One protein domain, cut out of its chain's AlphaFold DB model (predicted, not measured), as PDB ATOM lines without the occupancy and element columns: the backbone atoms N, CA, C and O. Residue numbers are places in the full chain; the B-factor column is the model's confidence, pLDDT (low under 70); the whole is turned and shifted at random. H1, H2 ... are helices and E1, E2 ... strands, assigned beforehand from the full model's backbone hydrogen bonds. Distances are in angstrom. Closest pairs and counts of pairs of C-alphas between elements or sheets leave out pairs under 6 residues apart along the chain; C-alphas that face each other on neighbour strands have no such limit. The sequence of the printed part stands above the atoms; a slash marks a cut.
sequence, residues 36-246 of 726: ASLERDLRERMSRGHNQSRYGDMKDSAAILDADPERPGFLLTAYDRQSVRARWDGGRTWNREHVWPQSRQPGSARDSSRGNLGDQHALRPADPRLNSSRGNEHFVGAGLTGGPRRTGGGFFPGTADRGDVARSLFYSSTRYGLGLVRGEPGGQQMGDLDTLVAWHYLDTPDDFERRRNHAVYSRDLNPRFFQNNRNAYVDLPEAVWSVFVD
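AT A GLANCE: This is residues 36 to 246 of the 726 residues of a protein of Phycisphaera mikurensis (strain NBRC 102666 / KCTC 22515 / FYK2301M01) (UniProt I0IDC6). Picture a rounded body with helix H4 near its middle: H1, H5 and H7 pack on H4, and H8 touches H1 and H5. The rest holds three small, separate strand hairpins, E1-E2, E3-E4 and E5-E6, with H2 packed on E3-E4 and its last residues, 62 to 65, near E1, with H3 between E3-E4 and E5-E6, and with long loops, among them residues 99 to 122 and 135 to 148. The 211 printed residues hold eight named helices and six named strands, in the order H1 H2 E1 E2 E3 E4 H3 E5 E6 H4 H5 H6 H7 H8; each two-stranded sheet is antiparallel. The class is mixed, helices and strands, with under half of the residues in named elements. The whole is compact, with a radius of gyration of the C-alphas of 15.7 A and spans of 41 by 39 by 33 A.

IN THESE COORDINATES: Find C-alpha 36 at (125.698, 158.853, 229.351); from there H1 runs through residues 36 to 47, 16.3 A. H2 is residues 55 to 65, 14.1 A. Next come E1 at 74 to 76, E2 at 83 to 85, E3 at 95 to 98, E4 at 123 to 126, H3 at 128 to 134, E5 at 149 to 151 and E6 at 154 to 156. Find C-alpha 162 at (130.391, 139.709, 214.514), where H4 begins; it ends at 176, 20.9 A on. H5 is residues 193 to 202, 14.3 A, H6 is 207 to 217, 15.3 A, H7 is 232 to 235, and H8 is 239 to 245, ending at (125.006, 156.443, 218.978).

HOW THE PARTS SIT: Start at the hub, H4. Its residues 162 to 167 touch H5, closest at C-alphas 163 and 200, 4.4 A, at a steep tilt of 51 degrees, opposite ways. Residues 174 to 175 touch H1, about perpendicular at 89 degrees, closest at C-alphas 175 and 43, 5.2 A. Residues 167 to 171 touch H7, C-alphas 167 and 233 being closest at 5.7 A. H6 touches H2, closest at C-alphas 212 and 65, 5.0 A. In the hairpins, look for N 75 and O 84 at 2.9 A, N 97 and O 124 at 2.8 A, and N 151 and O 154 at 2.8 A, within hydrogen-bond range. Every O i to N i+4 pair is within range in H1, H3, H4, H5, H6 and H8; H2 has 3 of 7, with 4 of 8 O i to N i+3 pairs, and H7 is too short for an i+4 pair.

THE WHOLE: The C-alphas of Asp 89 and Asp 246 are farthest apart, 44.6 A, while those of Ala 36 and Asp 246 are 8.2 A apart. The printed part has no cut. Links E3 to E4, H3 to E5, H4 to H5 and H6 to H7 are long. The mean pLDDT of the printed part is 95.5, and no printed residue is under 70.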
ATOM      1  N   ALA A  36     124.736 158.923 228.249       92.44
ATOM      2  CA  ALA A  36     125.698 158.853 229.351       92.44
ATOM      3  C   ALA A  36     125.080 158.443 230.706       92.44
ATOM      4  O   ALA A  36     125.774 157.896 231.568       92.44
ATOM      5  N   SER A  37     123.786 158.718 230.926       93.44
ATOM      6  CA  SER A  37     123.109 158.312 232.163       93.44
ATOM      7  C   SER A  37     122.913 156.799 232.221       93.44
ATOM      8  O   SER A  37     123.306 156.177 233.208       93.44
ATOM      9  N   LEU A  38     122.441 156.221 231.115       94.69
ATOM     10  CA  LEU A  38     122.300 154.784 230.941       94.69
ATOM     11  C   LEU A  38     123.665 154.084 230.982       94.69
ATOM     12  O   LEU A  38     123.814 153.094 231.693       94.69
ATOM     13  N   GLU A  39     124.690 154.616 230.301       96.50
ATOM     14  CA  GLU A  39     126.047 154.040 230.324       96.50
ATOM     15  C   GLU A  39     126.580 153.902 231.758       96.50
ATOM     16  O   GLU A  39     127.113 152.855 232.137       96.50
ATOM     17  N   ARG A  40     126.433 154.953 232.575       96.75
ATOM     18  CA  ARG A  40     126.880 154.948 233.972       96.75
ATOM     19  C   ARG A  40     126.142 153.887 234.787       96.75
ATOM     20  O   ARG A  40     126.796 153.149 235.527       96.75
ATOM     21  N   ASP A  41     124.823 153.806 234.654       97.25
ATOM     22  CA  ASP A  41     124.009 152.862 235.421       97.25
ATOM     23  C   ASP A  41     124.336 151.416 235.013       97.25
ATOM     24  O   ASP A  41     124.560 150.560 235.872       97.25
ATOM     25  N   LEU A  42     124.495 151.149 233.711       97.94
ATOM     26  CA  LEU A  42     124.954 149.857 233.197       97.94
ATOM     27  C   LEU A  42     126.362 149.506 233.698       97.94
ATOM     28  O   LEU A  42     126.575 148.393 234.186       97.94
ATOM     29  N   ARG A  43     127.316 150.448 233.653       98.12
ATOM     30  CA  ARG A  43     128.670 150.265 234.209       98.12
ATOM     31  C   ARG A  43     128.605 149.874 235.682       98.12
ATOM     32  O   ARG A  43     129.347 148.982 236.103       98.12
ATOM     33  N   GLU A  44     127.741 150.513 236.470       97.31
ATOM     34  CA  GLU A  44     127.555 150.175 237.881       97.31
ATOM     35  C   GLU A  44     127.062 148.729 238.046       97.31
ATOM     36  O   GLU A  44     127.655 147.971 238.818       97.31
ATOM     37  N   ARG A  45     126.048 148.307 237.275       97.12
ATOM     38  CA  ARG A  45     125.516 146.930 237.321       97.12
ATOM     39  C   ARG A  45     126.538 145.880 236.918       97.12
ATOM     40  O   ARG A  45     126.678 144.879 237.612       97.12
ATOM     41  N   MET A  46     127.312 146.129 235.864       97.69
ATOM     42  CA  MET A  46     128.387 145.225 235.436       97.69
ATOM     43  C   MET A  46     129.553 145.154 236.441       97.69
ATOM     44  O   MET A  46     130.359 144.222 236.391       97.69
ATOM     45  N   SER A  47     129.691 146.150 237.322       97.12
ATOM     46  CA  SER A  47     130.798 146.251 238.284       97.12
ATOM     47  C   SER A  47     130.440 145.732 239.675       97.12
ATOM     48  O   SER A  47     131.316 145.264 240.408       97.12
ATOM     49  N   ARG A  48     129.170 145.837 240.072       95.38
ATOM     50  CA  ARG A  48     128.722 145.531 241.431       95.38
ATOM     51  C   ARG A  48     128.852 144.038 241.726       95.38
ATOM     52  O   ARG A  48     128.258 143.207 241.056       95.38
ATOM     53  N   GLY A  49     129.613 143.698 242.769       92.62
ATOM     54  CA  GLY A  49     129.801 142.304 243.187       92.62
ATOM     55  C   GLY A  49     130.640 141.458 242.221       92.62
ATOM     56  O   GLY A  49     130.663 140.238 242.375       92.62
ATOM     57  N   HIS A  50     131.332 142.087 241.261       96.56
ATOM     58  CA  HIS A  50     132.180 141.409 240.281       96.56
ATOM     59  C   HIS A  50     133.365 140.702 240.957       96.56
ATOM     60  O   HIS A  50     134.264 141.339 241.513       96.56
ATOM     61  N   ASN A  51     133.395 139.375 240.864       96.81
ATOM     62  CA  ASN A  51     134.537 138.546 241.223       96.81
ATOM     63  C   ASN A  51     135.532 138.508 240.054       96.81
ATOM     64  O   ASN A  51     135.308 137.851 239.040       96.81
ATOM     65  N   GLN A  52     136.639 139.237 240.185       95.31
ATOM     66  CA  GLN A  52     137.620 139.367 239.110       95.31
ATOM     67  C   GLN A  52     138.435 138.082 238.930       95.31
ATOM     68  O   GLN A  52     139.423 137.882 239.642       95.31
ATOM     69  N   SER A  53     138.076 137.248 237.958       95.25
ATOM     70  CA  SER A  53     138.859 136.073 237.560       95.25
ATOM     71  C   SER A  53     140.283 136.435 237.138       95.25
ATOM     72  O   SER A  53     140.600 137.574 236.772       95.25
ATOM     73  N   ARG A  54     141.185 135.459 237.238       97.38
ATOM     74  CA  ARG A  54     142.541 135.588 236.715       97.38
ATOM     75  C   ARG A  54     142.556 135.191 235.243       97.38
ATOM     76  O   ARG A  54     141.881 134.250 234.847       97.38
ATOM     77  N   TYR A  55     143.428 135.803 234.447       97.81
ATOM     78  CA  TYR A  55     143.658 135.398 233.053       97.81
ATOM     79  C   TYR A  55     144.006 133.902 232.919       97.81
ATOM     80  O   TYR A  55     143.648 133.248 231.937       97.81
ATOM     81  N   GLY A  56     144.694 133.334 233.918       97.56
ATOM     82  CA  GLY A  56     144.988 131.903 234.022       97.56
ATOM     83  C   GLY A  56     143.751 131.006 234.102       97.56
ATOM     84  O   GLY A  56     143.781 129.912 233.543       97.56
ATOM     85  N   ASP A  57     142.676 131.482 234.732       98.00
ATOM     86  CA  ASP A  57     141.470 130.697 235.023       98.00
ATOM     87  C   ASP A  57     140.714 130.316 233.740       98.00
ATOM     88  O   ASP A  57     140.074 129.268 233.685       98.00
ATOM     89  N   MET A  58     140.874 131.102 232.664       97.19
ATOM     90  CA  MET A  58     140.264 130.831 231.357       97.19
ATOM     91  C   MET A  58     140.652 129.466 230.773       97.19
ATOM     92  O   MET A  58     139.879 128.876 230.026       97.19
ATOM     93  N   LYS A  59     141.825 128.927 231.133       97.94
ATOM     94  CA  LYS A  59     142.269 127.590 230.693       97.94
ATOM     95  C   LYS A  59     141.297 126.486 231.120       97.94
ATOM     96  O   LYS A  59     141.151 125.500 230.407       97.94
ATOM     97  N   ASP A  60     140.646 126.676 232.264       97.19
ATOM     98  CA  ASP A  60     139.694 125.726 232.829       97.19
ATOM     99  C   ASP A  60     138.245 126.186 232.604       97.19
ATOM    100  O   ASP A  60     137.382 125.363 232.302       97.19
ATOM    101  N   SER A  61     137.958 127.491 232.708       97.81
ATOM    102  CA  SER A  61     136.586 127.998 232.581       97.81
ATOM    103  C   SER A  61     136.046 127.951 231.150       97.81
ATOM    104  O   SER A  61     134.840 127.792 230.984       97.81
ATOM    105  N   ALA A  62     136.892 128.027 230.112       97.69
ATOM    106  CA  ALA A  62     136.448 127.988 228.711       97.69
ATOM    107  C   ALA A  62     135.623 126.732 228.375       97.69
ATOM    108  O   ALA A  62     134.675 126.806 227.600       97.69
ATOM    109  N   ALA A  63     135.924 125.599 229.020       97.38
ATOM    110  CA  ALA A  63     135.179 124.350 228.859       97.38
ATOM    111  C   ALA A  63     133.721 124.421 229.354       97.38
ATOM    112  O   ALA A  63     132.930 123.538 229.038       97.38
ATOM    113  N   ILE A  64     133.380 125.438 230.150       97.69
ATOM    114  CA  ILE A  64     132.029 125.707 230.652       97.69
ATOM    115  C   ILE A  64     131.391 126.831 229.832       97.69
ATOM    116  O   ILE A  64     130.254 126.695 229.372       97.69
ATOM    117  N   LEU A  65     132.128 127.934 229.667       97.75
ATOM    118  CA  LEU A  65     131.636 129.172 229.062       97.75
ATOM    119  C   LEU A  65     131.315 128.995 227.581       97.75
ATOM    120  O   LEU A  65     130.218 129.331 227.154       97.75
ATOM    121  N   ASP A  66     132.252 128.418 226.837       98.25
ATOM    122  CA  ASP A  66     132.201 128.283 225.382       98.25
ATOM    123  C   ASP A  66     131.909 126.826 224.967       98.25
ATOM    124  O   ASP A  66     132.256 126.401 223.868       98.25
ATOM    125  N   ALA A  67     131.314 126.038 225.873       97.81
ATOM    126  CA  ALA A  67     130.979 124.634 225.651       97.81
ATOM    127  C   ALA A  67     130.105 124.454 224.403       97.81
ATOM    128  O   ALA A  67     129.109 125.157 224.237       97.81
ATOM    129  N   ASP A  68     130.457 123.480 223.568       97.31
ATOM    130  CA  ASP A  68     129.660 123.114 222.402       97.31
ATOM    131  C   ASP A  68     128.360 122.425 222.867       97.31
ATOM    132  O   ASP A  68     128.440 121.374 223.522       97.31
ATOM    133  N   PRO A  69     127.175 122.993 222.563       92.94
ATOM    134  CA  PRO A  69     125.899 122.428 222.995       92.94
ATOM    135  C   PRO A  69     125.615 121.050 222.380       92.94
ATOM    136  O   PRO A  69     124.927 120.240 222.998       92.94
ATOM    137  N   GLU A  70     126.179 120.744 221.210       94.88
ATOM    138  CA  GLU A  70     125.935 119.492 220.491       94.88
ATOM    139  C   GLU A  70     126.955 118.399 220.839       94.88
ATOM    140  O   GLU A  70     126.729 117.211 220.585       94.88
ATOM    141  N   ARG A  71     128.111 118.771 221.411       97.25
ATOM    142  CA  ARG A  71     129.240 117.848 221.624       97.25
ATOM    143  C   ARG A  71     129.851 117.997 223.022       97.25
ATOM    144  O   ARG A  71     130.821 118.735 223.209       97.25
ATOM    145  N   PRO A  72     129.382 117.213 224.013       96.06
ATOM    146  CA  PRO A  72     129.919 117.245 225.371       96.06
ATOM    147  C   PRO A  72     131.444 117.058 225.428       96.06
ATOM    148  O   PRO A  72     132.007 116.139 224.829       96.06
ATOM    149  N   GLY A  73     132.127 117.923 226.183       97.06
ATOM    150  CA  GLY A  73     133.592 117.922 226.312       97.06
ATOM    151  C   GLY A  73     134.339 118.649 225.184       97.06
ATOM    152  O   GLY A  73     135.577 118.682 225.194       97.06
ATOM    153  N   PHE A  74     133.609 119.242 224.239       98.62
ATOM    154  CA  PHE A  74     134.126 120.157 223.229       98.62
ATOM    155  C   PHE A  74     133.703 121.597 223.546       98.62
ATOM    156  O   PHE A  74     132.781 121.833 224.326       98.62
ATOM    157  N   LEU A  75     134.434 122.555 222.984       98.44
ATOM    158  CA  LEU A  75     134.113 123.979 223.017       98.44
ATOM    159  C   LEU A  75     134.147 124.544 221.599       98.44
ATOM    160  O   LEU A  75     134.814 123.969 220.734       98.44
ATOM    161  N   LEU A  76     133.455 125.658 221.382       98.44
ATOM    162  CA  LEU A  76     133.486 126.408 220.131       98.44
ATOM    163  C   LEU A  76     134.546 127.511 220.215       98.44
ATOM    164  O   LEU A  76     134.541 128.323 221.141       98.44
ATOM    165  N   THR A  77     135.469 127.545 219.256       98.25
ATOM    166  CA  THR A  77     136.454 128.628 219.134       98.25
ATOM    167  C   THR A  77     135.834 129.895 218.552       98.25
ATOM    168  O   THR A  77     134.949 129.845 217.703       98.25
ATOM    169  N   ALA A  78     136.314 131.051 218.997       96.88
ATOM    170  CA  ALA A  78     135.955 132.339 218.429       96.88
ATOM    171  C   ALA A  78     136.441 132.469 216.982       96.88
ATOM    172  O   ALA A  78     137.510 131.979 216.612       96.88
ATOM    173  N   TYR A  79     135.660 133.223 216.216       96.31
ATOM    174  CA  TYR A  79     135.795 133.597 214.813       96.31
ATOM    175  C   TYR A  79     135.431 132.503 213.809       96.31
ATOM    176  O   TYR A  79     134.847 132.792 212.766       96.31
ATOM    177  N   ASP A  80     135.785 131.248 214.078       95.12
ATOM    178  CA  ASP A  80     135.535 130.131 213.160       95.12
ATOM    179  C   ASP A  80     134.557 129.078 213.695       95.12
ATOM    180  O   ASP A  80     134.218 128.155 212.951       95.12
ATOM    181  N   ARG A  81     134.092 129.218 214.949       95.31
ATOM    182  CA  ARG A  81     133.136 128.322 215.626       95.31
ATOM    183  C   ARG A  81     133.527 126.841 215.516       95.31
ATOM    184  O   ARG A  81     132.666 125.964 215.484       95.31
ATOM    185  N   GLN A  82     134.827 126.528 215.464       97.31
ATOM    186  CA  GLN A  82     135.262 125.134 215.407       97.31
ATOM    187  C   GLN A  82     135.029 124.437 216.744       97.31
ATOM    188  O   GLN A  82     135.484 124.879 217.797       97.31
ATOM    189  N   SER A  83     134.372 123.281 216.672       98.25
ATOM    190  CA  SER A  83     134.180 122.386 217.807       98.25
ATOM    191  C   SER A  83     135.436 121.554 218.075       98.25
ATOM    192  O   SER A  83     135.704 120.538 217.412       98.25
ATOM    193  N   VAL A  84     136.216 121.983 219.068       98.50
ATOM    194  CA  VAL A  84     137.509 121.392 219.447       98.50
ATOM    195  C   VAL A  84     137.496 120.868 220.881       98.50
ATOM    196  O   VAL A  84     136.651 121.238 221.692       98.50
ATOM    197  N   ARG A  85     138.427 119.967 221.220       98.31
ATOM    198  CA  ARG A  85     138.500 119.414 222.582       98.31
ATOM    199  C   ARG A  85     138.712 120.536 223.597       98.31
ATOM    200  O   ARG A  85     139.688 121.275 223.505       98.31
ATOM    201  N   ALA A  86     137.848 120.591 224.608       98.06
ATOM    202  CA  ALA A  86     137.848 121.691 225.565       98.06
ATOM    203  C   ALA A  86     139.048 121.673 226.523       98.06
ATOM    204  O   ALA A  86     139.503 122.718 226.980       98.06
ATOM    205  N   ARG A  87     139.595 120.488 226.821       96.94
ATOM    206  CA  ARG A  87     140.714 120.329 227.759       96.94
ATOM    207  C   ARG A  87     141.937 121.139 227.312       96.94
ATOM    208  O   ARG A  87     142.480 120.886 226.241       96.94
ATOM    209  N   TRP A  88     142.425 122.019 228.187       97.75
ATOM    210  CA  TRP A  88     143.655 122.772 227.954       97.75
ATOM    211  C   TRP A  88     144.868 121.850 227.777       97.75
ATOM    212  O   TRP A  88     145.178 121.020 228.635       97.75
ATOM    213  N   ASP A  89     145.589 122.029 226.672       97.38
ATOM    214  CA  ASP A  89     146.741 121.211 226.275       97.38
ATOM    215  C   ASP A  89     148.036 122.028 226.119       97.38
ATOM    216  O   ASP A  89     148.965 121.627 225.415       97.38
ATOM    217  N   GLY A  90     148.100 123.181 226.793       96.81
ATOM    218  CA  GLY A  90     149.219 124.115 226.674       96.81
ATOM    219  C   GLY A  90     149.088 125.093 225.508       96.81
ATOM    220  O   GLY A  90     150.083 125.706 225.136       96.81
ATOM    221  N   GLY A  91     147.886 125.257 224.949       96.56
ATOM    222  CA  GLY A  91     147.627 126.211 223.873       96.56
ATOM    223  C   GLY A  91     147.823 125.639 222.468       96.56
ATOM    224  O   GLY A  91     148.036 126.408 221.534       96.56
ATOM    225  N   ARG A  92     147.843 124.305 222.317       97.62
ATOM    226  CA  ARG A  92     148.122 123.636 221.034       97.62
ATOM    227  C   ARG A  92     146.857 123.486 220.197       97.62
ATOM    228  O   ARG A  92     146.928 123.687 218.991       97.62
ATOM    229  N   THR A  93     145.739 123.130 220.830       98.19
ATOM    230  CA  THR A  93     144.433 122.991 220.163       98.19
ATOM    231  C   THR A  93     143.706 124.330 220.063       98.19
ATOM    232  O   THR A  93     143.187 124.671 219.011       98.19
ATOM    233  N   TRP A  94     143.693 125.102 221.147       98.56
ATOM    234  CA  TRP A  94     143.100 126.435 221.213       98.56
ATOM    235  C   TRP A  94     143.934 127.307 222.151       98.56
ATOM    236  O   TRP A  94     144.537 126.794 223.094       98.56
ATOM    237  N   ASN A  95     143.993 128.614 221.911       98.12
ATOM    238  CA  ASN A  95     144.639 129.581 222.796       98.12
ATOM    239  C   ASN A  95     143.618 130.586 223.362       98.12
ATOM    240  O   ASN A  95     142.452 130.593 222.979       98.12
ATOM    241  N   ARG A  96     144.040 131.406 224.330       97.75
ATOM    242  CA  ARG A  96     143.182 132.433 224.940       97.75
ATOM    243  C   ARG A  96     143.287 133.710 224.123       97.75
ATOM    244  O   ARG A  96     144.362 134.309 224.098       97.75
ATOM    245  N   GLU A  97     142.186 134.112 223.514       97.75
ATOM    246  CA  GLU A  97     142.071 135.337 222.746       97.75
ATOM    247  C   GLU A  97     141.504 136.480 223.581       97.75
ATOM    248  O   GLU A  97     140.494 136.313 224.262       97.75
ATOM    249  N   HIS A  98     142.140 137.647 223.495       97.88
ATOM    250  CA  HIS A  98     141.596 138.901 224.010       97.88
ATOM    251  C   HIS A  98     140.913 139.644 222.860       97.88
ATOM    252  O   HIS A  98     141.591 140.178 221.981       97.88
ATOM    253  N   VAL A  99     139.579 139.738 222.887       97.69
ATOM    254  CA  VAL A  99     138.812 140.403 221.814       97.69
ATOM    255  C   VAL A  99     139.291 141.849 221.636       97.69
ATOM    256  O   VAL A  99     139.609 142.277 220.521       97.69
ATOM    257  N   TRP A 100     139.472 142.562 222.753       97.62
ATOM    258  CA  TRP A 100     140.279 143.780 222.811       97.62
ATOM    259  C   TRP A 100     141.763 143.411 222.975       97.62
ATOM    260  O   TRP A 100     142.149 143.005 224.072       97.62
ATOM    261  N   PRO A 101     142.629 143.541 221.951       96.31
ATOM    262  CA  PRO A 101     143.988 143.000 221.997       96.31
ATOM    263  C   PRO A 101     144.766 143.469 223.219       96.31
ATOM    264  O   PRO A 101     144.734 144.655 223.545       96.31
ATOM    265  N   GLN A 102     145.537 142.582 223.851       94.75
ATOM    266  CA  GLN A 102     146.356 142.944 225.015       94.75
ATOM    267  C   GLN A 102     147.288 144.134 224.732       94.75
ATOM    268  O   GLN A 102     147.461 144.983 225.599       94.75
ATOM    269  N   SER A 103     147.846 144.250 223.521       94.31
ATOM    270  CA  SER A 103     148.707 145.382 223.143       94.31
ATOM    271  C   SER A 103     147.966 146.721 223.040       94.31
ATOM    272  O   SER A 103     148.607 147.765 222.945       94.31
ATOM    273  N   ARG A 104     146.629 146.692 222.997       94.69
ATOM    274  CA  ARG A 104     145.741 147.854 222.893       94.69
ATOM    275  C   ARG A 104     144.954 148.099 224.185       94.69
ATOM    276  O   ARG A 104     143.986 148.839 224.154       94.69
ATOM    277  N   GLN A 105     145.330 147.508 225.315       93.50
ATOM    278  CA  GLN A 105     144.703 147.805 226.607       93.50
ATOM    279  C   GLN A 105     145.742 147.863 227.738       93.50
ATOM    280  O   GLN A 105     146.841 147.321 227.589       93.50
ATOM    281  N   PRO A 106     145.432 148.502 228.880       91.19
ATOM    282  CA  PRO A 106     146.387 148.634 229.973       91.19
ATOM    283  C   PRO A 106     146.782 147.285 230.594       91.19
ATOM    284  O   PRO A 106     145.935 146.433 230.871       91.19
ATOM    285  N   GLY A 107     148.075 147.143 230.899       90.94
ATOM    286  CA  GLY A 107     148.642 146.025 231.657       90.94
ATOM    287  C   GLY A 107     149.272 144.919 230.800       90.94
ATOM    288  O   GLY A 107     149.439 145.044 229.590       90.94
ATOM    289  N   SER A 108     149.673 143.821 231.445       91.69
ATOM    290  CA  SER A 108     150.299 142.665 230.787       91.69
ATOM    291  C   SER A 108     149.570 141.375 231.144       91.69
ATOM    292  O   SER A 108     149.299 141.122 232.320       91.69
ATOM    293  N   ALA A 109     149.285 140.538 230.146       91.69
ATOM    294  CA  ALA A 109     148.610 139.258 230.338       91.69
ATOM    295  C   ALA A 109     149.569 138.221 230.950       91.69
ATOM    296  O   ALA A 109     150.369 137.588 230.265       91.69
ATOM    297  N   ARG A 110     149.499 138.061 232.273       95.25
ATOM    298  CA  ARG A 110     150.132 136.977 233.035       95.25
ATOM    299  C   ARG A 110     149.022 136.138 233.643       95.25
ATOM    300  O   ARG A 110     147.941 136.655 233.889       95.25
ATOM    301  N   ASP A 111     149.276 134.870 233.947       96.38
ATOM    302  CA  ASP A 111     148.232 134.001 234.512       96.38
ATOM    303  C   ASP A 111     147.637 134.534 235.830       96.38
ATOM    304  O   ASP A 111     146.516 134.178 236.170       96.38
ATOM    305  N   SER A 112     148.346 135.409 236.551       96.56
ATOM    306  CA  SER A 112     147.863 136.087 237.759       96.56
ATOM    307  C   SER A 112     147.114 137.404 237.512       96.56
ATOM    308  O   SER A 112     146.594 137.972 238.471       96.56
ATOM    309  N   SER A 113     147.105 137.929 236.282       97.25
ATOM    310  CA  SER A 113     146.474 139.211 235.938       97.25
ATOM    311  C   SER A 113     144.958 139.133 236.108       97.25
ATOM    312  O   SER A 113     144.358 138.108 235.797       97.25
ATOM    313  N   ARG A 114     144.350 140.216 236.601       96.31
ATOM    314  CA  ARG A 114     142.909 140.360 236.879       96.31
ATOM    315  C   ARG A 114     142.363 141.623 236.200       96.31
ATOM    316  O   ARG A 114     143.108 142.303 235.495       96.31
ATOM    317  N   GLY A 115     141.091 141.947 236.429       95.62
ATOM    318  CA  GLY A 115     140.426 143.098 235.810       95.62
ATOM    319  C   GLY A 115     140.205 142.865 234.316       95.62
ATOM    320  O   GLY A 115     139.950 141.733 233.916       95.62
ATOM    321  N   ASN A 116     140.379 143.902 233.493       95.31
ATOM    322  CA  ASN A 116     140.208 143.859 232.033       95.31
ATOM    323  C   ASN A 116     140.951 142.693 231.353       95.31
ATOM    324  O   ASN A 116     140.454 142.109 230.398       95.31
ATOM    325  N   LEU A 117     142.119 142.308 231.877       96.81
ATOM    326  CA  LEU A 117     142.928 141.224 231.316       96.81
ATOM    327  C   LEU A 117     142.457 139.818 231.707       96.81
ATOM    328  O   LEU A 117     142.833 138.861 231.032       96.81
ATOM    329  N   GLY A 118     141.719 139.684 232.809       96.88
ATOM    330  CA  GLY A 118     141.225 138.408 233.337       96.88
ATOM    331  C   GLY A 118     139.716 138.214 233.185       96.88
ATOM    332  O   GLY A 118     139.206 137.184 233.610       96.88
ATOM    333  N   ASP A 119     139.017 139.193 232.608       97.81
ATOM    334  CA  ASP A 119     137.566 139.191 232.476       97.81
ATOM    335  C   ASP A 119     137.099 138.247 231.361       97.81
ATOM    336  O   ASP A 119     137.441 138.405 230.188       97.81
ATOM    337  N   GLN A 120     136.275 137.276 231.733       97.88
ATOM    338  CA  GLN A 120     135.728 136.257 230.847       97.88
ATOM    339  C   GLN A 120     134.742 136.811 229.805       97.88
ATOM    340  O   GLN A 120     134.501 136.146 228.800       97.88
ATOM    341  N   HIS A 121     134.217 138.031 229.964       98.06
ATOM    342  CA  HIS A 121     133.440 138.703 228.906       98.06
ATOM    343  C   HIS A 121     134.314 139.254 227.765       98.06
ATOM    344  O   HIS A 121     133.809 139.490 226.670       98.06
ATOM    345  N   ALA A 122     135.622 139.420 227.994       96.00
ATOM    346  CA  ALA A 122     136.596 139.931 227.018       96.00
ATOM    347  C   ALA A 122     137.580 138.857 226.503       96.00
ATOM    348  O   ALA A 122     138.457 139.151 225.684       96.00
ATOM    349  N   LEU A 123     137.447 137.620 226.994       97.69
ATOM    350  CA  LEU A 123     138.303 136.477 226.676       97.69
ATOM    351  C   LEU A 123     137.517 135.372 225.979       97.69
ATOM    352  O   LEU A 123     136.457 134.990 226.468       97.69
ATOM    353  N   ARG A 124     138.062 134.790 224.910       97.81
ATOM    354  CA  ARG A 124     137.474 133.633 224.208       97.81
ATOM    355  C   ARG A 124     138.539 132.568 223.904       97.81
ATOM    356  O   ARG A 124     139.714 132.914 223.787       97.81
ATOM    357  N   PRO A 125     138.194 131.275 223.796       98.38
ATOM    358  CA  PRO A 125     139.082 130.301 223.171       98.38
ATOM    359  C   PRO A 125     139.145 130.576 221.663       98.38
ATOM    360  O   PRO A 125     138.120 130.872 221.064       98.38
ATOM    361  N   ALA A 126     140.309 130.480 221.029       98.50
ATOM    362  CA  ALA A 126     140.450 130.668 219.582       98.50
ATOM    363  C   ALA A 126     141.433 129.657 218.984       98.50
ATOM    364  O   ALA A 126     142.325 129.167 219.684       98.50
ATOM    365  N   ASP A 127     141.305 129.368 217.686       98.25
ATOM    366  CA  ASP A 127     142.346 128.630 216.967       98.25
ATOM    367  C   ASP A 127     143.680 129.410 217.046       98.25
ATOM    368  O   ASP A 127     143.714 130.609 216.733       98.25
ATOM    369  N   PRO A 128     144.804 128.780 217.448       98.31
ATOM    370  CA  PRO A 128     146.052 129.505 217.668       98.31
ATOM    371  C   PRO A 128     146.615 130.171 216.406       98.31
ATOM    372  O   PRO A 128     147.294 131.198 216.510       98.31
ATOM    373  N   ARG A 129     146.362 129.602 215.218       96.88
ATOM    374  CA  ARG A 129     146.827 130.170 213.945       96.88
ATOM    375  C   ARG A 129     145.963 131.352 213.551       96.88
ATOM    376  O   ARG A 129     146.510 132.369 213.133       96.88
ATOM    377  N   LEU A 130     144.649 131.237 213.713       96.88
ATOM    378  CA  LEU A 130     143.709 132.312 213.426       96.88
ATOM    379  C   LEU A 130     143.933 133.503 214.355       96.88
ATOM    380  O   LEU A 130     144.063 134.625 213.869       96.88
ATOM    381  N   ASN A 131     144.092 133.255 215.655       97.62
ATOM    382  CA  ASN A 131     144.443 134.290 216.623       97.62
ATOM    383  C   ASN A 131     145.777 134.969 216.245       97.62
ATOM    384  O   ASN A 131     145.842 136.185 216.074       97.62
ATOM    385  N   SER A 132     146.830 134.182 215.988       95.88
ATOM    386  CA  SER A 132     148.126 134.741 215.567       95.88
ATOM    387  C   SER A 132     148.028 135.546 214.266       95.88
ATOM    388  O   SER A 132     148.708 136.559 214.118       95.88
ATOM    389  N   SER A 133     147.186 135.108 213.324       94.06
ATOM    390  CA  SER A 133     146.932 135.811 212.066       94.06
ATOM    391  C   SER A 133     146.178 137.123 212.281       94.06
ATOM    392  O   SER A 133     146.479 138.099 211.599       94.06
ATOM    393  N   ARG A 134     145.202 137.160 213.195       95.81
ATOM    394  CA  ARG A 134     144.460 138.375 213.560       95.81
ATOM    395  C   ARG A 134     145.370 139.403 214.234       95.81
ATOM    396  O   ARG A 134     145.254 140.601 213.979       95.81
ATOM    397  N   GLY A 135     146.299 138.948 215.074       95.00
ATOM    398  CA  GLY A 135     147.277 139.808 215.734       95.00
ATOM    399  C   GLY A 135     146.612 140.855 216.631       95.00
ATOM    400  O   GLY A 135     145.863 140.522 217.542       95.00
ATOM    401  N   ASN A 136     146.894 142.136 216.394       94.62
ATOM    402  CA  ASN A 136     146.285 143.257 217.119       94.62
ATOM    403  C   ASN A 136     145.420 144.149 216.216       94.62
ATOM    404  O   ASN A 136     145.210 145.331 216.528       94.62
ATOM    405  N   GLU A 137     144.970 143.602 215.086       95.00
ATOM    406  CA  GLU A 137     144.117 144.313 214.146       95.00
ATOM    407  C   GLU A 137     142.778 144.661 214.795       95.00
ATOM    408  O   GLU A 137     142.185 143.882 215.555       95.00
ATOM    409  N   HIS A 138     142.311 145.863 214.475       95.00
ATOM    410  CA  HIS A 138     140.950 146.260 214.772       95.00
ATOM    411  C   HIS A 138     139.983 145.544 213.825       95.00
ATOM    412  O   HIS A 138     140.397 144.971 212.810       95.00
ATOM    413  N   PHE A 139     138.706 145.530 214.188       96.06
ATOM    414  CA  PHE A 139     137.713 144.793 213.425       96.06
ATOM    415  C   PHE A 139     137.058 145.682 212.369       96.06
ATOM    416  O   PHE A 139     136.741 146.838 212.639       96.06
ATOM    417  N   VAL A 140     136.869 145.142 211.164       94.31
ATOM    418  CA  VAL A 140     136.333 145.880 210.008       94.31
ATOM    419  C   VAL A 140     135.462 144.996 209.121       94.31
ATOM    420  O   VAL A 140     135.546 143.766 209.167       94.31
ATOM    421  N   GLY A 141     134.685 145.633 208.242       89.62
ATOM    422  CA  GLY A 141     133.934 144.962 207.181       89.62
ATOM    423  C   GLY A 141     132.445 144.814 207.477       89.62
ATOM    424  O   GLY A 141     131.929 143.700 207.464       89.62
ATOM    425  N   ALA A 142     131.742 145.930 207.708       86.31
ATOM    426  CA  ALA A 142     130.303 145.961 207.998       86.31
ATOM    427  C   ALA A 142     129.453 145.122 207.017       86.31
ATOM    428  O   ALA A 142     128.590 144.360 207.444       86.31
ATOM    429  N   GLY A 143     129.747 145.202 205.712       85.62
ATOM    430  CA  GLY A 143     129.031 144.473 204.655       85.62
ATOM    431  C   GLY A 143     129.600 143.097 204.287       85.62
ATOM    432  O   GLY A 143     129.138 142.496 203.320       85.62
ATOM    433  N   LEU A 144     130.625 142.601 204.990       91.06
ATOM    434  CA  LEU A 144     131.225 141.301 204.678       91.06
ATOM    435  C   LEU A 144     130.407 140.142 205.261       91.06
ATOM    436  O   LEU A 144     129.797 140.245 206.326       91.06
ATOM    437  N   THR A 145     130.436 139.008 204.558       93.44
ATOM    438  CA  THR A 145     129.787 137.759 204.973       93.44
ATOM    439  C   THR A 145     130.708 136.541 204.815       93.44
ATOM    440  O   THR A 145     131.735 136.572 204.124       93.44
ATOM    441  N   GLY A 146     130.362 135.442 205.487       94.69
ATOM    442  CA  GLY A 146     131.113 134.184 205.505       94.69
ATOM    443  C   GLY A 146     132.111 134.098 206.666       94.69
ATOM    444  O   GLY A 146     131.940 134.753 207.687       94.69
ATOM    445  N   GLY A 147     133.162 133.288 206.511       95.50
ATOM    446  CA  GLY A 147     134.146 133.016 207.568       95.50
ATOM    447  C   GLY A 147     135.128 134.159 207.890       95.50
ATOM    448  O   GLY A 147     135.157 135.185 207.194       95.50
ATOM    449  N   PRO A 148     135.962 133.974 208.923       96.62
ATOM    450  CA  PRO A 148     136.897 134.985 209.395       96.62
ATOM    451  C   PRO A 148     138.061 135.171 208.425       96.62
ATOM    452  O   PRO A 148     138.550 134.210 207.825       96.62
ATOM    453  N   ARG A 149     138.518 136.412 208.250       95.25
ATOM    454  CA  ARG A 149     139.657 136.719 207.375       95.25
ATOM    455  C   ARG A 149     140.267 138.078 207.674       95.25
ATOM    456  O   ARG A 149     139.574 139.016 208.061       95.25
ATOM    457  N   ARG A 150     141.563 138.203 207.388       94.56
ATOM    458  CA  ARG A 150     142.200 139.515 207.257       94.56
ATOM    459  C   ARG A 150     141.686 140.206 206.002       94.56
ATOM    460  O   ARG A 150     141.460 139.575 204.969       94.56
ATOM    461  N   THR A 151     141.537 141.509 206.103       90.19
ATOM    462  CA  THR A 151     141.158 142.408 205.018       90.19
ATOM    463  C   THR A 151     142.257 143.459 204.854       90.19
ATOM    464  O   THR A 151     143.171 143.540 205.674       90.19
ATOM    465  N   GLY A 152     142.182 144.290 203.812       83.12
ATOM    466  CA  GLY A 152     143.162 145.363 203.611       83.12
ATOM    467  C   GLY A 152     143.202 146.414 204.733       83.12
ATOM    468  O   GLY A 152     144.182 147.144 204.812       83.12
ATOM    469  N   GLY A 153     142.172 146.482 205.587       84.50
ATOM    470  CA  GLY A 153     142.036 147.494 206.643       84.50
ATOM    471  C   GLY A 153     141.927 146.946 208.068       84.50
ATOM    472  O   GLY A 153     141.760 147.732 208.987       84.50
ATOM    473  N   GLY A 154     142.003 145.629 208.278       93.25
ATOM    474  CA  GLY A 154     141.817 145.005 209.593       93.25
ATOM    475  C   GLY A 154     141.245 143.595 209.492       93.25
ATOM    476  O   GLY A 154     141.295 142.970 208.429       93.25
ATOM    477  N   PHE A 155     140.634 143.103 210.566       96.38
ATOM    478  CA  PHE A 155     140.143 141.729 210.641       96.38
ATOM    479  C   PHE A 155     138.611 141.647 210.601       96.38
ATOM    480  O   PHE A 155     137.924 142.330 211.356       96.38
ATOM    481  N   PHE A 156     138.063 140.774 209.757       97.38
ATOM    482  CA  PHE A 156     136.648 140.408 209.796       97.38
ATOM    483  C   PHE A 156     136.488 139.124 210.627       97.38
ATOM    484  O   PHE A 156     137.066 138.104 210.236       97.38
ATOM    485  N   PRO A 157     135.726 139.137 211.740       96.81
ATOM    486  CA  PRO A 157     135.601 137.996 212.647       96.81
ATOM    487  C   PRO A 157     134.725 136.865 212.104       96.81
ATOM    488  O   PRO A 157     134.679 135.811 212.715       96.81
ATOM    489  N   GLY A 158     134.068 137.054 210.958       96.38
ATOM    490  CA  GLY A 158     133.107 136.101 210.413       96.38
ATOM    491  C   GLY A 158     131.667 136.466 210.770       96.38
ATOM    492  O   GLY A 158     131.409 137.199 211.719       96.38
ATOM    493  N   THR A 159     130.712 135.977 209.978       95.31
ATOM    494  CA  THR A 159     129.288 136.317 210.131       95.31
ATOM    495  C   THR A 159     128.692 135.858 211.459       95.31
ATOM    496  O   THR A 159     127.846 136.572 211.975       95.31
ATOM    497  N   ALA A 160     129.131 134.715 211.989       93.38
ATOM    498  CA  ALA A 160     128.559 134.093 213.186       93.38
ATOM    499  C   ALA A 160     129.116 134.635 214.518       93.38
ATOM    500  O   ALA A 160     128.697 134.180 215.570       93.38
ATOM    501  N   ASP A 161     130.117 135.521 214.484       95.88
ATOM    502  CA  ASP A 161     130.761 136.070 215.692       95.88
ATOM    503  C   ASP A 161     130.834 137.600 215.687       95.88
ATOM    504  O   ASP A 161     131.446 138.213 216.565       95.88
ATOM    505  N   ARG A 162     130.258 138.257 214.678       96.38
ATOM    506  CA  ARG A 162     130.391 139.709 214.514       96.38
ATOM    507  C   ARG A 162     129.640 140.476 215.605       96.38
ATOM    508  O   ARG A 162     130.147 141.494 216.078       96.38
ATOM    509  N   GLY A 163     128.484 139.970 216.028       96.50
ATOM    510  CA  GLY A 163     127.676 140.498 217.123       96.50
ATOM    511  C   GLY A 163     128.327 140.236 218.478       96.50
ATOM    512  O   GLY A 163     128.523 141.182 219.240       96.50
ATOM    513  N   ASP A 164     128.773 138.998 218.723       97.94
ATOM    514  CA  ASP A 164     129.543 138.604 219.916       97.94
ATOM    515  C   ASP A 164     130.753 139.522 220.146       97.94
ATOM    516  O   ASP A 164     131.006 140.019 221.250       97.94
ATOM    517  N   VAL A 165     131.527 139.762 219.082       98.25
ATOM    518  CA  VAL A 165     132.706 140.632 219.121       98.25
ATOM    519  C   VAL A 165     132.310 142.071 219.423       98.25
ATOM    520  O   VAL A 165     132.931 142.696 220.286       98.25
ATOM    521  N   ALA A 166     131.275 142.593 218.761       98.38
ATOM    522  CA  ALA A 166     130.786 143.945 219.009       98.38
ATOM    523  C   ALA A 166     130.355 144.124 220.471       98.38
ATOM    524  O   ALA A 166     130.860 145.018 221.154       98.38
ATOM    525  N   ARG A 167     129.523 143.220 221.002       98.62
ATOM    526  CA  ARG A 167     129.041 143.270 222.392       98.62
ATOM    527  C   ARG A 167     130.146 143.064 223.422       98.62
ATOM    528  O   ARG A 167     130.089 143.673 224.493       98.62
ATOM    529  N   SER A 168     131.182 142.283 223.119       98.50
ATOM    530  CA  SER A 168     132.375 142.167 223.972       98.50
ATOM    531  C   SER A 168     133.187 143.474 224.027       98.50
ATOM    532  O   SER A 168     133.683 143.871 225.091       98.50
ATOM    533  N   LEU A 169     133.288 144.198 222.906       98.62
ATOM    534  CA  LEU A 169     133.954 145.502 222.848       98.62
ATOM    535  C   LEU A 169     133.129 146.607 223.520       98.62
ATOM    536  O   LEU A 169     133.700 147.386 224.285       98.62
ATOM    537  N   PHE A 170     131.808 146.638 223.312       98.69
ATOM    538  CA  PHE A 170     130.898 147.546 224.020       98.69
ATOM    539  C   PHE A 170     130.985 147.343 225.531       98.69
ATOM    540  O   PHE A 170     131.193 148.300 226.276       98.69
ATOM    541  N   TYR A 171     130.944 146.086 225.984       98.62
ATOM    542  CA  TYR A 171     131.170 145.742 227.384       98.62
ATOM    543  C   TYR A 171     132.510 146.264 227.890       98.62
ATOM    544  O   TYR A 171     132.563 146.901 228.935       98.62
ATOM    545  N   SER A 172     133.602 146.028 227.161       98.31
ATOM    546  CA  SER A 172     134.940 146.436 227.600       98.31
ATOM    547  C   SER A 172     135.075 147.962 227.689       98.31
ATOM    548  O   SER A 172     135.658 148.476 228.648       98.31
ATOM    549  N   SER A 173     134.478 148.689 226.740       98.25
ATOM    550  CA  SER A 173     134.373 150.151 226.757       98.25
ATOM    551  C   SER A 173     133.619 150.636 227.997       98.25
ATOM    552  O   SER A 173     134.170 151.367 228.824       98.25
ATOM    553  N   THR A 174     132.400 150.143 228.211       98.25
ATOM    554  CA  THR A 174     131.530 150.568 229.316       98.25
ATOM    555  C   THR A 174     132.036 150.105 230.676       98.25
ATOM    556  O   THR A 174     131.995 150.848 231.646       98.25
ATOM    557  N   ARG A 175     132.584 148.897 230.799       97.31
ATOM    558  CA  ARG A 175     133.059 148.358 232.078       97.31
ATOM    559  C   ARG A 175     134.387 148.968 232.515       97.31
ATOM    560  O   ARG A 175     134.563 149.226 233.709       97.31
ATOM    561  N   TYR A 176     135.315 149.180 231.578       96.81
ATOM    562  CA  TYR A 176     136.709 149.542 231.875       96.81
ATOM    563  C   TYR A 176     137.139 150.918 231.360       96.81
ATOM    564  O   TYR A 176     138.241 151.354 231.677       96.81
ATOM    565  N   GLY A 177     136.283 151.629 230.623       95.25
ATOM    566  CA  GLY A 177     136.604 152.958 230.089       95.25
ATOM    567  C   GLY A 177     137.601 152.910 228.936       95.25
ATOM    568  O   GLY A 177     138.373 153.847 228.753       95.25
ATOM    569  N   LEU A 178     137.629 151.798 228.196       95.69
ATOM    570  CA  LEU A 178     138.457 151.668 227.002       95.69
ATOM    571  C   LEU A 178     137.811 152.425 225.833       95.69
ATOM    572  O   LEU A 178     136.597 152.413 225.680       95.69
ATOM    573  N   GLY A 179     138.616 153.101 225.014       95.75
ATOM    574  CA  GLY A 179     138.097 154.004 223.982       95.75
ATOM    575  C   GLY A 179     137.658 153.282 222.710       95.75
ATOM    576  O   GLY A 179     138.511 152.768 221.982       95.75
ATOM    577  N   LEU A 180     136.355 153.292 222.423       96.69
ATOM    578  CA  LEU A 180     135.804 152.964 221.107       96.69
ATOM    579  C   LEU A 180     135.655 154.230 220.260       96.69
ATOM    580  O   LEU A 180     135.098 155.223 220.723       96.69
ATOM    581  N   VAL A 181     136.166 154.202 219.028       96.44
ATOM    582  CA  VAL A 181     136.166 155.357 218.117       96.44
ATOM    583  C   VAL A 181     135.536 155.021 216.769       96.44
ATOM    584  O   VAL A 181     135.529 153.864 216.346       96.44
ATOM    585  N   ARG A 182     135.027 156.050 216.083       94.81
ATOM    586  CA  ARG A 182     134.619 155.958 214.675       94.81
ATOM    587  C   ARG A 182     135.849 155.974 213.771       94.81
ATOM    588  O   ARG A 182     136.751 156.789 213.971       94.81
ATOM    589  N   GLY A 183     135.862 155.098 212.775       90.44
ATOM    590  CA  GLY A 183     136.974 154.913 211.849       90.44
ATOM    591  C   GLY A 183     138.164 154.156 212.447       90.44
ATOM    592  O   GLY A 183     138.017 153.308 213.328       90.44
ATOM    593  N   GLU A 184     139.359 154.441 211.926       90.31
ATOM    594  CA  GLU A 184     140.580 153.707 212.264       90.31
ATOM    595  C   GLU A 184     141.102 154.059 213.677       90.31
ATOM    596  O   GLU A 184     141.392 155.226 213.960       90.31
ATOM    597  N   PRO A 185     141.277 153.071 214.575       94.56
ATOM    598  CA  PRO A 185     141.669 153.325 215.958       94.56
ATOM    599  C   PRO A 185     143.188 153.394 216.180       94.56
ATOM    600  O   PRO A 185     143.946 152.502 215.776       94.56
ATOM    601  N   GLY A 186     143.631 154.384 216.965       93.00
ATOM    602  CA  GLY A 186     145.027 154.564 217.375       93.00
ATOM    603  C   GLY A 186     145.343 154.056 218.790       93.00
ATOM    604  O   GLY A 186     144.501 154.053 219.686       93.00
ATOM    605  N   GLY A 187     146.596 153.659 219.030       91.50
ATOM    606  CA  GLY A 187     147.088 153.324 220.373       91.50
ATOM    607  C   GLY A 187     146.284 152.219 221.070       91.50
ATOM    608  O   GLY A 187     146.254 151.085 220.604       91.50
ATOM    609  N   GLN A 188     145.660 152.554 222.205       93.31
ATOM    610  CA  GLN A 188     144.836 151.635 223.007       93.31
ATOM    611  C   GLN A 188     143.342 151.648 222.630       93.31
ATOM    612  O   GLN A 188     142.510 151.110 223.353       93.31
ATOM    613  N   GLN A 189     142.980 152.289 221.520       96.75
ATOM    614  CA  GLN A 189     141.598 152.345 221.052       96.75
ATOM    615  C   GLN A 189     141.252 151.130 220.184       96.75
ATOM    616  O   GLN A 189     142.133 150.495 219.584       96.75
ATOM    617  N   MET A 190     139.951 150.869 220.077       96.94
ATOM    618  CA  MET A 190     139.344 149.973 219.094       96.94
ATOM    619  C   MET A 190     138.273 150.725 218.295       96.94
ATOM    620  O   MET A 190     137.799 151.784 218.695       96.94
ATOM    621  N   GLY A 191     137.933 150.185 217.135       92.50
ATOM    622  CA  GLY A 191     137.020 150.741 216.143       92.50
ATOM    623  C   GLY A 191     136.900 149.734 214.994       92.50
ATOM    624  O   GLY A 191     137.531 148.677 215.050       92.50
ATOM    625  N   ASP A 192     136.122 149.996 213.955       94.69
ATOM    626  CA  ASP A 192     135.277 151.181 213.751       94.69
ATOM    627  C   ASP A 192     133.920 151.046 214.469       94.69
ATOM    628  O   ASP A 192     133.218 150.054 214.282       94.69
ATOM    629  N   LEU A 193     133.541 152.041 215.281       95.75
ATOM    630  CA  LEU A 193     132.292 152.031 216.050       95.75
ATOM    631  C   LEU A 193     131.049 151.810 215.178       95.75
ATOM    632  O   LEU A 193     130.186 151.022 215.561       95.75
ATOM    633  N   ASP A 194     130.967 152.446 214.010       92.69
ATOM    634  CA  ASP A 194     129.785 152.333 213.149       92.69
ATOM    635  C   ASP A 194     129.665 150.899 212.589       92.69
ATOM    636  O   ASP A 194     128.575 150.324 212.540       92.69
ATOM    637  N   THR A 195     130.801 150.264 212.277       94.19
ATOM    638  CA  THR A 195     130.865 148.837 211.922       94.19
ATOM    639  C   THR A 195     130.381 147.935 213.063       94.19
ATOM    640  O   THR A 195     129.618 147.001 212.817       94.19
ATOM    641  N   LEU A 196     130.789 148.204 214.308       96.69
ATOM    642  CA  LEU A 196     130.375 147.405 215.468       96.69
ATOM    643  C   LEU A 196     128.871 147.532 215.741       96.69
ATOM    644  O   LEU A 196     128.219 146.530 216.030       96.69
ATOM    645  N   VAL A 197     128.310 148.739 215.614       94.00
ATOM    646  CA  VAL A 197     126.863 148.962 215.741       94.00
ATOM    647  C   VAL A 197     126.118 148.213 214.637       94.00
ATOM    648  O   VAL A 197     125.174 147.486 214.929       94.00
ATOM    649  N   ALA A 198     126.571 148.294 213.383       92.06
ATOM    650  CA  ALA A 198     125.952 147.546 212.289       92.06
ATOM    651  C   ALA A 198     125.979 146.027 212.537       92.06
ATOM    652  O   ALA A 198     124.972 145.347 212.348       92.06
ATOM    653  N   TRP A 199     127.110 145.485 212.990       94.69
ATOM    654  CA  TRP A 199     127.230 144.063 213.315       94.69
ATOM    655  C   TRP A 199     126.321 143.620 214.446       94.69
ATOM    656  O   TRP A 199     125.750 142.540 214.344       94.69
ATOM    657  N   HIS A 200     126.152 144.451 215.472       94.19
ATOM    658  CA  HIS A 200     125.246 144.169 216.579       94.19
ATOM    659  C   HIS A 200     123.820 143.895 216.099       94.19
ATOM    660  O   HIS A 200     123.239 142.906 216.516       94.19
ATOM    661  N   TYR A 201     123.278 144.695 215.175       90.88
ATOM    662  CA  TYR A 201     121.931 144.474 214.620       90.88
ATOM    663  C   TYR A 201     121.860 143.353 213.574       90.88
ATOM    664  O   TYR A 201     120.797 142.790 213.331       90.88
ATOM    665  N   LEU A 202     122.982 143.040 212.925       88.94
ATOM    666  CA  LEU A 202     123.064 141.981 211.920       88.94
ATOM    667  C   LEU A 202     123.318 140.584 212.520       88.94
ATOM    668  O   LEU A 202     123.294 139.596 211.781       88.94
ATOM    669  N   ASP A 203     123.642 140.512 213.807       91.31
ATOM    670  CA  ASP A 203     123.965 139.299 214.561       91.31
ATOM    671  C   ASP A 203     123.505 139.486 216.016       91.31
ATOM    672  O   ASP A 203     124.267 139.877 216.908       91.31
ATOM    673  N   THR A 204     122.199 139.315 216.226       91.19
ATOM    674  CA  THR A 204     121.533 139.476 217.526       91.19
ATOM    675  C   THR A 204     121.998 138.416 218.529       91.19
ATOM    676  O   THR A 204     122.381 137.333 218.094       91.19
ATOM    677  N   PRO A 205     121.915 138.658 219.853       93.06
ATOM    678  CA  PRO A 205     122.306 137.662 220.850       93.06
ATOM    679  C   PRO A 205     121.605 136.306 220.682       93.06
ATOM    680  O   PRO A 205     120.403 136.179 220.933       93.06
ATOM    681  N   ASP A 206     122.369 135.287 220.293       89.56
ATOM    682  CA  ASP A 206     121.893 133.911 220.155       89.56
ATOM    683  C   ASP A 206     121.910 133.164 221.503       89.56
ATOM    684  O   ASP A 206     122.390 133.659 222.529       89.56
ATOM    685  N   ASP A 207     121.356 131.955 221.527       89.44
ATOM    686  CA  ASP A 207     121.286 131.134 222.741       89.44
ATOM    687  C   ASP A 207     122.673 130.775 223.284       89.44
ATOM    688  O   ASP A 207     122.862 130.686 224.502       89.44
ATOM    689  N   PHE A 208     123.664 130.610 222.405       93.69
ATOM    690  CA  PHE A 208     125.036 130.326 222.806       93.69
ATOM    691  C   PHE A 208     125.636 131.507 223.580       93.69
ATOM    692  O   PHE A 208     126.189 131.317 224.669       93.69
ATOM    693  N   GLU A 209     125.481 132.732 223.081       96.38
ATOM    694  CA  GLU A 209     125.970 133.945 223.726       96.38
ATOM    695  C   GLU A 209     125.195 134.256 225.013       96.38
ATOM    696  O   GLU A 209     125.818 134.557 226.039       96.38
ATOM    697  N   ARG A 210     123.859 134.113 225.022       95.75
ATOM    698  CA  ARG A 210     123.047 134.288 226.243       95.75
ATOM    699  C   ARG A 210     123.438 133.275 227.319       95.75
ATOM    700  O   ARG A 210     123.691 133.662 228.465       95.75
ATOM    701  N   ARG A 211     123.592 131.993 226.957       96.44
ATOM    702  CA  ARG A 211     124.092 130.945 227.864       96.44
ATOM    703  C   ARG A 211     125.472 131.301 228.394       96.44
ATOM    704  O   ARG A 211     125.713 131.177 229.595       96.44
ATOM    705  N   ARG A 212     126.389 131.733 227.527       97.88
ATOM    706  CA  ARG A 212     127.742 132.140 227.916       97.88
ATOM    707  C   ARG A 212     127.703 133.301 228.908       97.88
ATOM    708  O   ARG A 212     128.372 133.236 229.939       97.88
ATOM    709  N   ASN A 213     126.890 134.325 228.643       98.25
ATOM    710  CA  ASN A 213     126.695 135.460 229.542       98.25
ATOM    711  C   ASN A 213     126.177 135.005 230.916       98.25
ATOM    712  O   ASN A 213     126.713 135.395 231.959       98.25
ATOM    713  N   HIS A 214     125.198 134.093 230.921       97.81
ATOM    714  CA  HIS A 214     124.692 133.475 232.142       97.81
ATOM    715  C   HIS A 214     125.757 132.629 232.856       97.81
ATOM    716  O   HIS A 214     125.866 132.717 234.074       97.81
ATOM    717  N   ALA A 215     126.590 131.867 232.147       97.69
ATOM    718  CA  ALA A 215     127.646 131.039 232.735       97.69
ATOM    719  C   ALA A 215     128.796 131.857 233.355       97.69
ATOM    720  O   ALA A 215     129.410 131.415 234.326       97.69
ATOM    721  N   VAL A 216     129.086 133.060 232.845       98.25
ATOM    722  CA  VAL A 216     130.031 133.980 233.509       98.25
ATOM    723  C   VAL A 216     129.449 134.482 234.835       98.25
ATOM    724  O   VAL A 216     130.168 134.582 235.830       98.25
ATOM    725  N   TYR A 217     128.146 134.756 234.887       97.94
ATOM    726  CA  TYR A 217     127.465 135.218 236.098       97.94
ATOM    727  C   TYR A 217     127.238 134.102 237.135       97.94
ATOM    728  O   TYR A 217     127.496 134.293 238.325       97.94
ATOM    729  N   SER A 218     126.747 132.949 236.682       96.00
ATOM    730  CA  SER A 218     126.083 131.937 237.502       96.00
ATOM    731  C   SER A 218     127.060 131.041 238.247       96.00
ATOM    732  O   SER A 218     127.847 130.301 237.653       96.00
ATOM    733  N   ARG A 219     126.945 131.038 239.578       95.69
ATOM    734  CA  ARG A 219     127.647 130.081 240.438       95.69
ATOM    735  C   ARG A 219     127.176 128.645 240.205       95.69
ATOM    736  O   ARG A 219     127.959 127.727 240.415       95.69
ATOM    737  N   ASP A 220     125.944 128.434 239.761       94.88
ATOM    738  CA  ASP A 220     125.420 127.080 239.574       94.88
ATOM    739  C   ASP A 220     125.987 126.436 238.304       94.88
ATOM    740  O   ASP A 220     126.424 125.286 238.340       94.88
ATOM    741  N   LEU A 221     126.081 127.193 237.201       94.12
ATOM    742  CA  LEU A 221     126.722 126.704 235.971       94.12
ATOM    743  C   LEU A 221     128.254 126.721 236.048       94.12
ATOM    744  O   LEU A 221     128.912 125.865 235.458       94.12
ATOM    745  N   ASN A 222     128.837 127.688 236.763       96.06
ATOM    746  CA  ASN A 222     130.281 127.902 236.841       96.06
ATOM    747  C   ASN A 222     130.759 128.048 238.303       96.06
ATOM    748  O   ASN A 222     131.262 129.098 238.711       96.06
ATOM    749  N   PRO A 223     130.669 126.990 239.126       95.12
ATOM    750  CA  PRO A 223     130.861 127.083 240.580       95.12
ATOM    751  C   PRO A 223     132.253 127.521 241.016       95.12
ATOM    752  O   PRO A 223     132.427 128.018 242.131       95.12
ATOM    753  N   ARG A 224     133.253 127.331 240.153       95.31
ATOM    754  CA  ARG A 224     134.653 127.612 240.468       95.31
ATOM    755  C   ARG A 224     135.136 128.960 239.943       95.31
ATOM    756  O   ARG A 224     135.997 129.557 240.585       95.31
ATOM    757  N   PHE A 225     134.618 129.422 238.805       96.38
ATOM    758  CA  PHE A 225     135.154 130.589 238.102       96.38
ATOM    759  C   PHE A 225     134.104 131.659 237.796       96.38
ATOM    760  O   PHE A 225     134.403 132.569 237.022       96.38
ATOM    761  N   PHE A 226     132.894 131.558 238.362       96.56
ATOM    762  CA  PHE A 226     131.867 132.581 238.193       96.56
ATOM    763  C   PHE A 226     132.390 133.954 238.621       96.56
ATOM    764  O   PHE A 226     133.049 134.124 239.656       96.56
ATOM    765  N   GLN A 227     132.058 134.949 237.812       97.88
ATOM    766  CA  GLN A 227     132.422 136.335 238.027       97.88
ATOM    767  C   GLN A 227     131.292 137.149 238.660       97.88
ATOM    768  O   GLN A 227     131.540 138.268 239.099       97.88
ATOM    769  N   ASN A 228     130.068 136.609 238.750       96.81
ATOM    770  CA  ASN A 228     128.911 137.308 239.323       96.81
ATOM    771  C   ASN A 228     128.633 138.667 238.643       96.81
ATOM    772  O   ASN A 228     128.180 139.620 239.271       96.81
ATOM    773  N   ASN A 229     128.929 138.771 237.348       97.62
ATOM    774  CA  ASN A 229     128.608 139.931 236.533       97.62
ATOM    775  C   ASN A 229     128.144 139.508 235.134       97.62
ATOM    776  O   ASN A 229     128.530 138.454 234.626       97.62
ATOM    777  N   ARG A 230     127.314 140.347 234.517       98.25
ATOM    778  CA  ARG A 230     126.706 140.121 233.203       98.25
ATOM    779  C   ARG A 230     127.224 141.158 232.211       98.25
ATOM    780  O   ARG A 230     127.491 142.296 232.600       98.25
ATOM    781  N   ASN A 231     127.329 140.788 230.944       98.50
ATOM    782  CA  ASN A 231     127.419 141.737 229.850       98.50
ATOM    783  C   ASN A 231     126.016 142.279 229.551       98.50
ATOM    784  O   ASN A 231     125.177 141.571 228.997       98.50
ATOM    785  N   ALA A 232     125.767 143.539 229.910       97.88
ATOM    786  CA  ALA A 232     124.454 144.142 229.713       97.88
ATOM    787  C   ALA A 232     124.067 144.331 228.247       97.88
ATOM    788  O   ALA A 232     122.883 144.370 227.969       97.88
ATOM    789  N   TYR A 233     125.011 144.383 227.307       97.94
ATOM    790  CA  TYR A 233     124.670 144.503 225.884       97.94
ATOM    791  C   TYR A 233     124.228 143.176 225.256       97.94
ATOM    792  O   TYR A 233     123.729 143.174 224.137       97.94
ATOM    793  N   VAL A 234     124.405 142.058 225.969       97.19
ATOM    794  CA  VAL A 234     123.795 140.762 225.628       97.19
ATOM    795  C   VAL A 234     122.385 140.666 226.214       97.19
ATOM    796  O   VAL A 234     121.493 140.126 225.572       97.19
ATOM    797  N   ASP A 235     122.178 141.202 227.420       95.69
ATOM    798  CA  ASP A 235     120.886 141.135 228.122       95.69
ATOM    799  C   ASP A 235     119.882 142.197 227.660       95.69
ATOM    800  O   ASP A 235     118.683 141.933 227.631       95.69
ATOM    801  N   LEU A 236     120.393 143.384 227.336       94.38
ATOM    802  CA  LEU A 236     119.679 144.588 226.913       94.38
ATOM    803  C   LEU A 236     120.321 145.098 225.606       94.38
ATOM    804  O   LEU A 236     120.976 146.151 225.606       94.38
ATOM    805  N   PRO A 237     120.260 144.329 224.501       93.50
ATOM    806  CA  PRO A 237     120.879 144.713 223.231       93.50
ATOM    807  C   PRO A 237     120.412 146.084 222.712       93.50
ATOM    808  O   PRO A 237     121.207 146.802 222.102       93.50
ATOM    809  N   GLU A 238     119.187 146.492 223.027       90.56
ATOM    810  CA  GLU A 238     118.614 147.814 222.754       90.56
ATOM    811  C   GLU A 238     119.436 148.988 223.325       90.56
ATOM    812  O   GLU A 238     119.415 150.108 222.808       90.56
ATOM    813  N   ALA A 239     120.222 148.756 224.382       93.38
ATOM    814  CA  ALA A 239     121.003 149.805 225.030       93.38
ATOM    815  C   ALA A 239     122.204 150.277 224.192       93.38
ATOM    816  O   ALA A 239     122.755 151.348 224.464       93.38
ATOM    817  N   VAL A 240     122.638 149.500 223.188       94.25
ATOM    818  CA  VAL A 240     123.797 149.848 222.345       94.25
ATOM    819  C   VAL A 240     123.564 151.161 221.604       94.25
ATOM    820  O   VAL A 240     124.433 152.034 221.642       94.25
ATOM    821  N   TRP A 241     122.400 151.328 220.968       90.44
ATOM    822  CA  TRP A 241     122.076 152.551 220.232       90.44
ATOM    823  C   TRP A 241     122.094 153.767 221.148       90.44
ATOM    824  O   TRP A 241     122.798 154.746 220.894       90.44
ATOM    825  N   SER A 242     121.387 153.661 222.271       90.38
ATOM    826  CA  SER A 242     121.283 154.737 223.248       90.38
ATOM    827  C   SER A 242     122.646 155.175 223.787       90.38
ATOM    828  O   SER A 242     122.897 156.369 223.901       90.38
ATOM    829  N   VAL A 243     123.549 154.234 224.088       93.62
ATOM    830  CA  VAL A 243     124.856 154.550 224.689       93.62
ATOM    831  C   VAL A 243     125.888 155.020 223.662       93.62
ATOM    832  O   VAL A 243     126.621 155.969 223.930       93.62
ATOM    833  N   PHE A 244     125.998 154.353 222.511       93.31
ATOM    834  CA  PHE A 244     127.115 154.572 221.581       93.31
ATOM    835  C   PHE A 244     126.768 155.451 220.378       93.31
ATOM    836  O   PHE A 244     127.665 156.043 219.769       93.31
ATOM    837  N   VAL A 245     125.487 155.538 220.027       89.00
ATOM    838  CA  VAL A 245     125.006 156.443 218.978       89.00
ATOM    839  C   VAL A 245     124.475 157.730 219.609       89.00
ATOM    840  O   VAL A 245     124.820 158.803 219.115       89.00
ATOM    841  N   ASP A 246     123.734 157.613 220.721       80.69
ATOM    842  CA  ASP A 246     123.168 158.719 221.520       80.69
ATOM    843  C   ASP A 246     122.333 159.699 220.673       80.69
ATOM    844  O   ASP A 246     122.462 160.921 220.742       80.69
TER     845      ASP A 246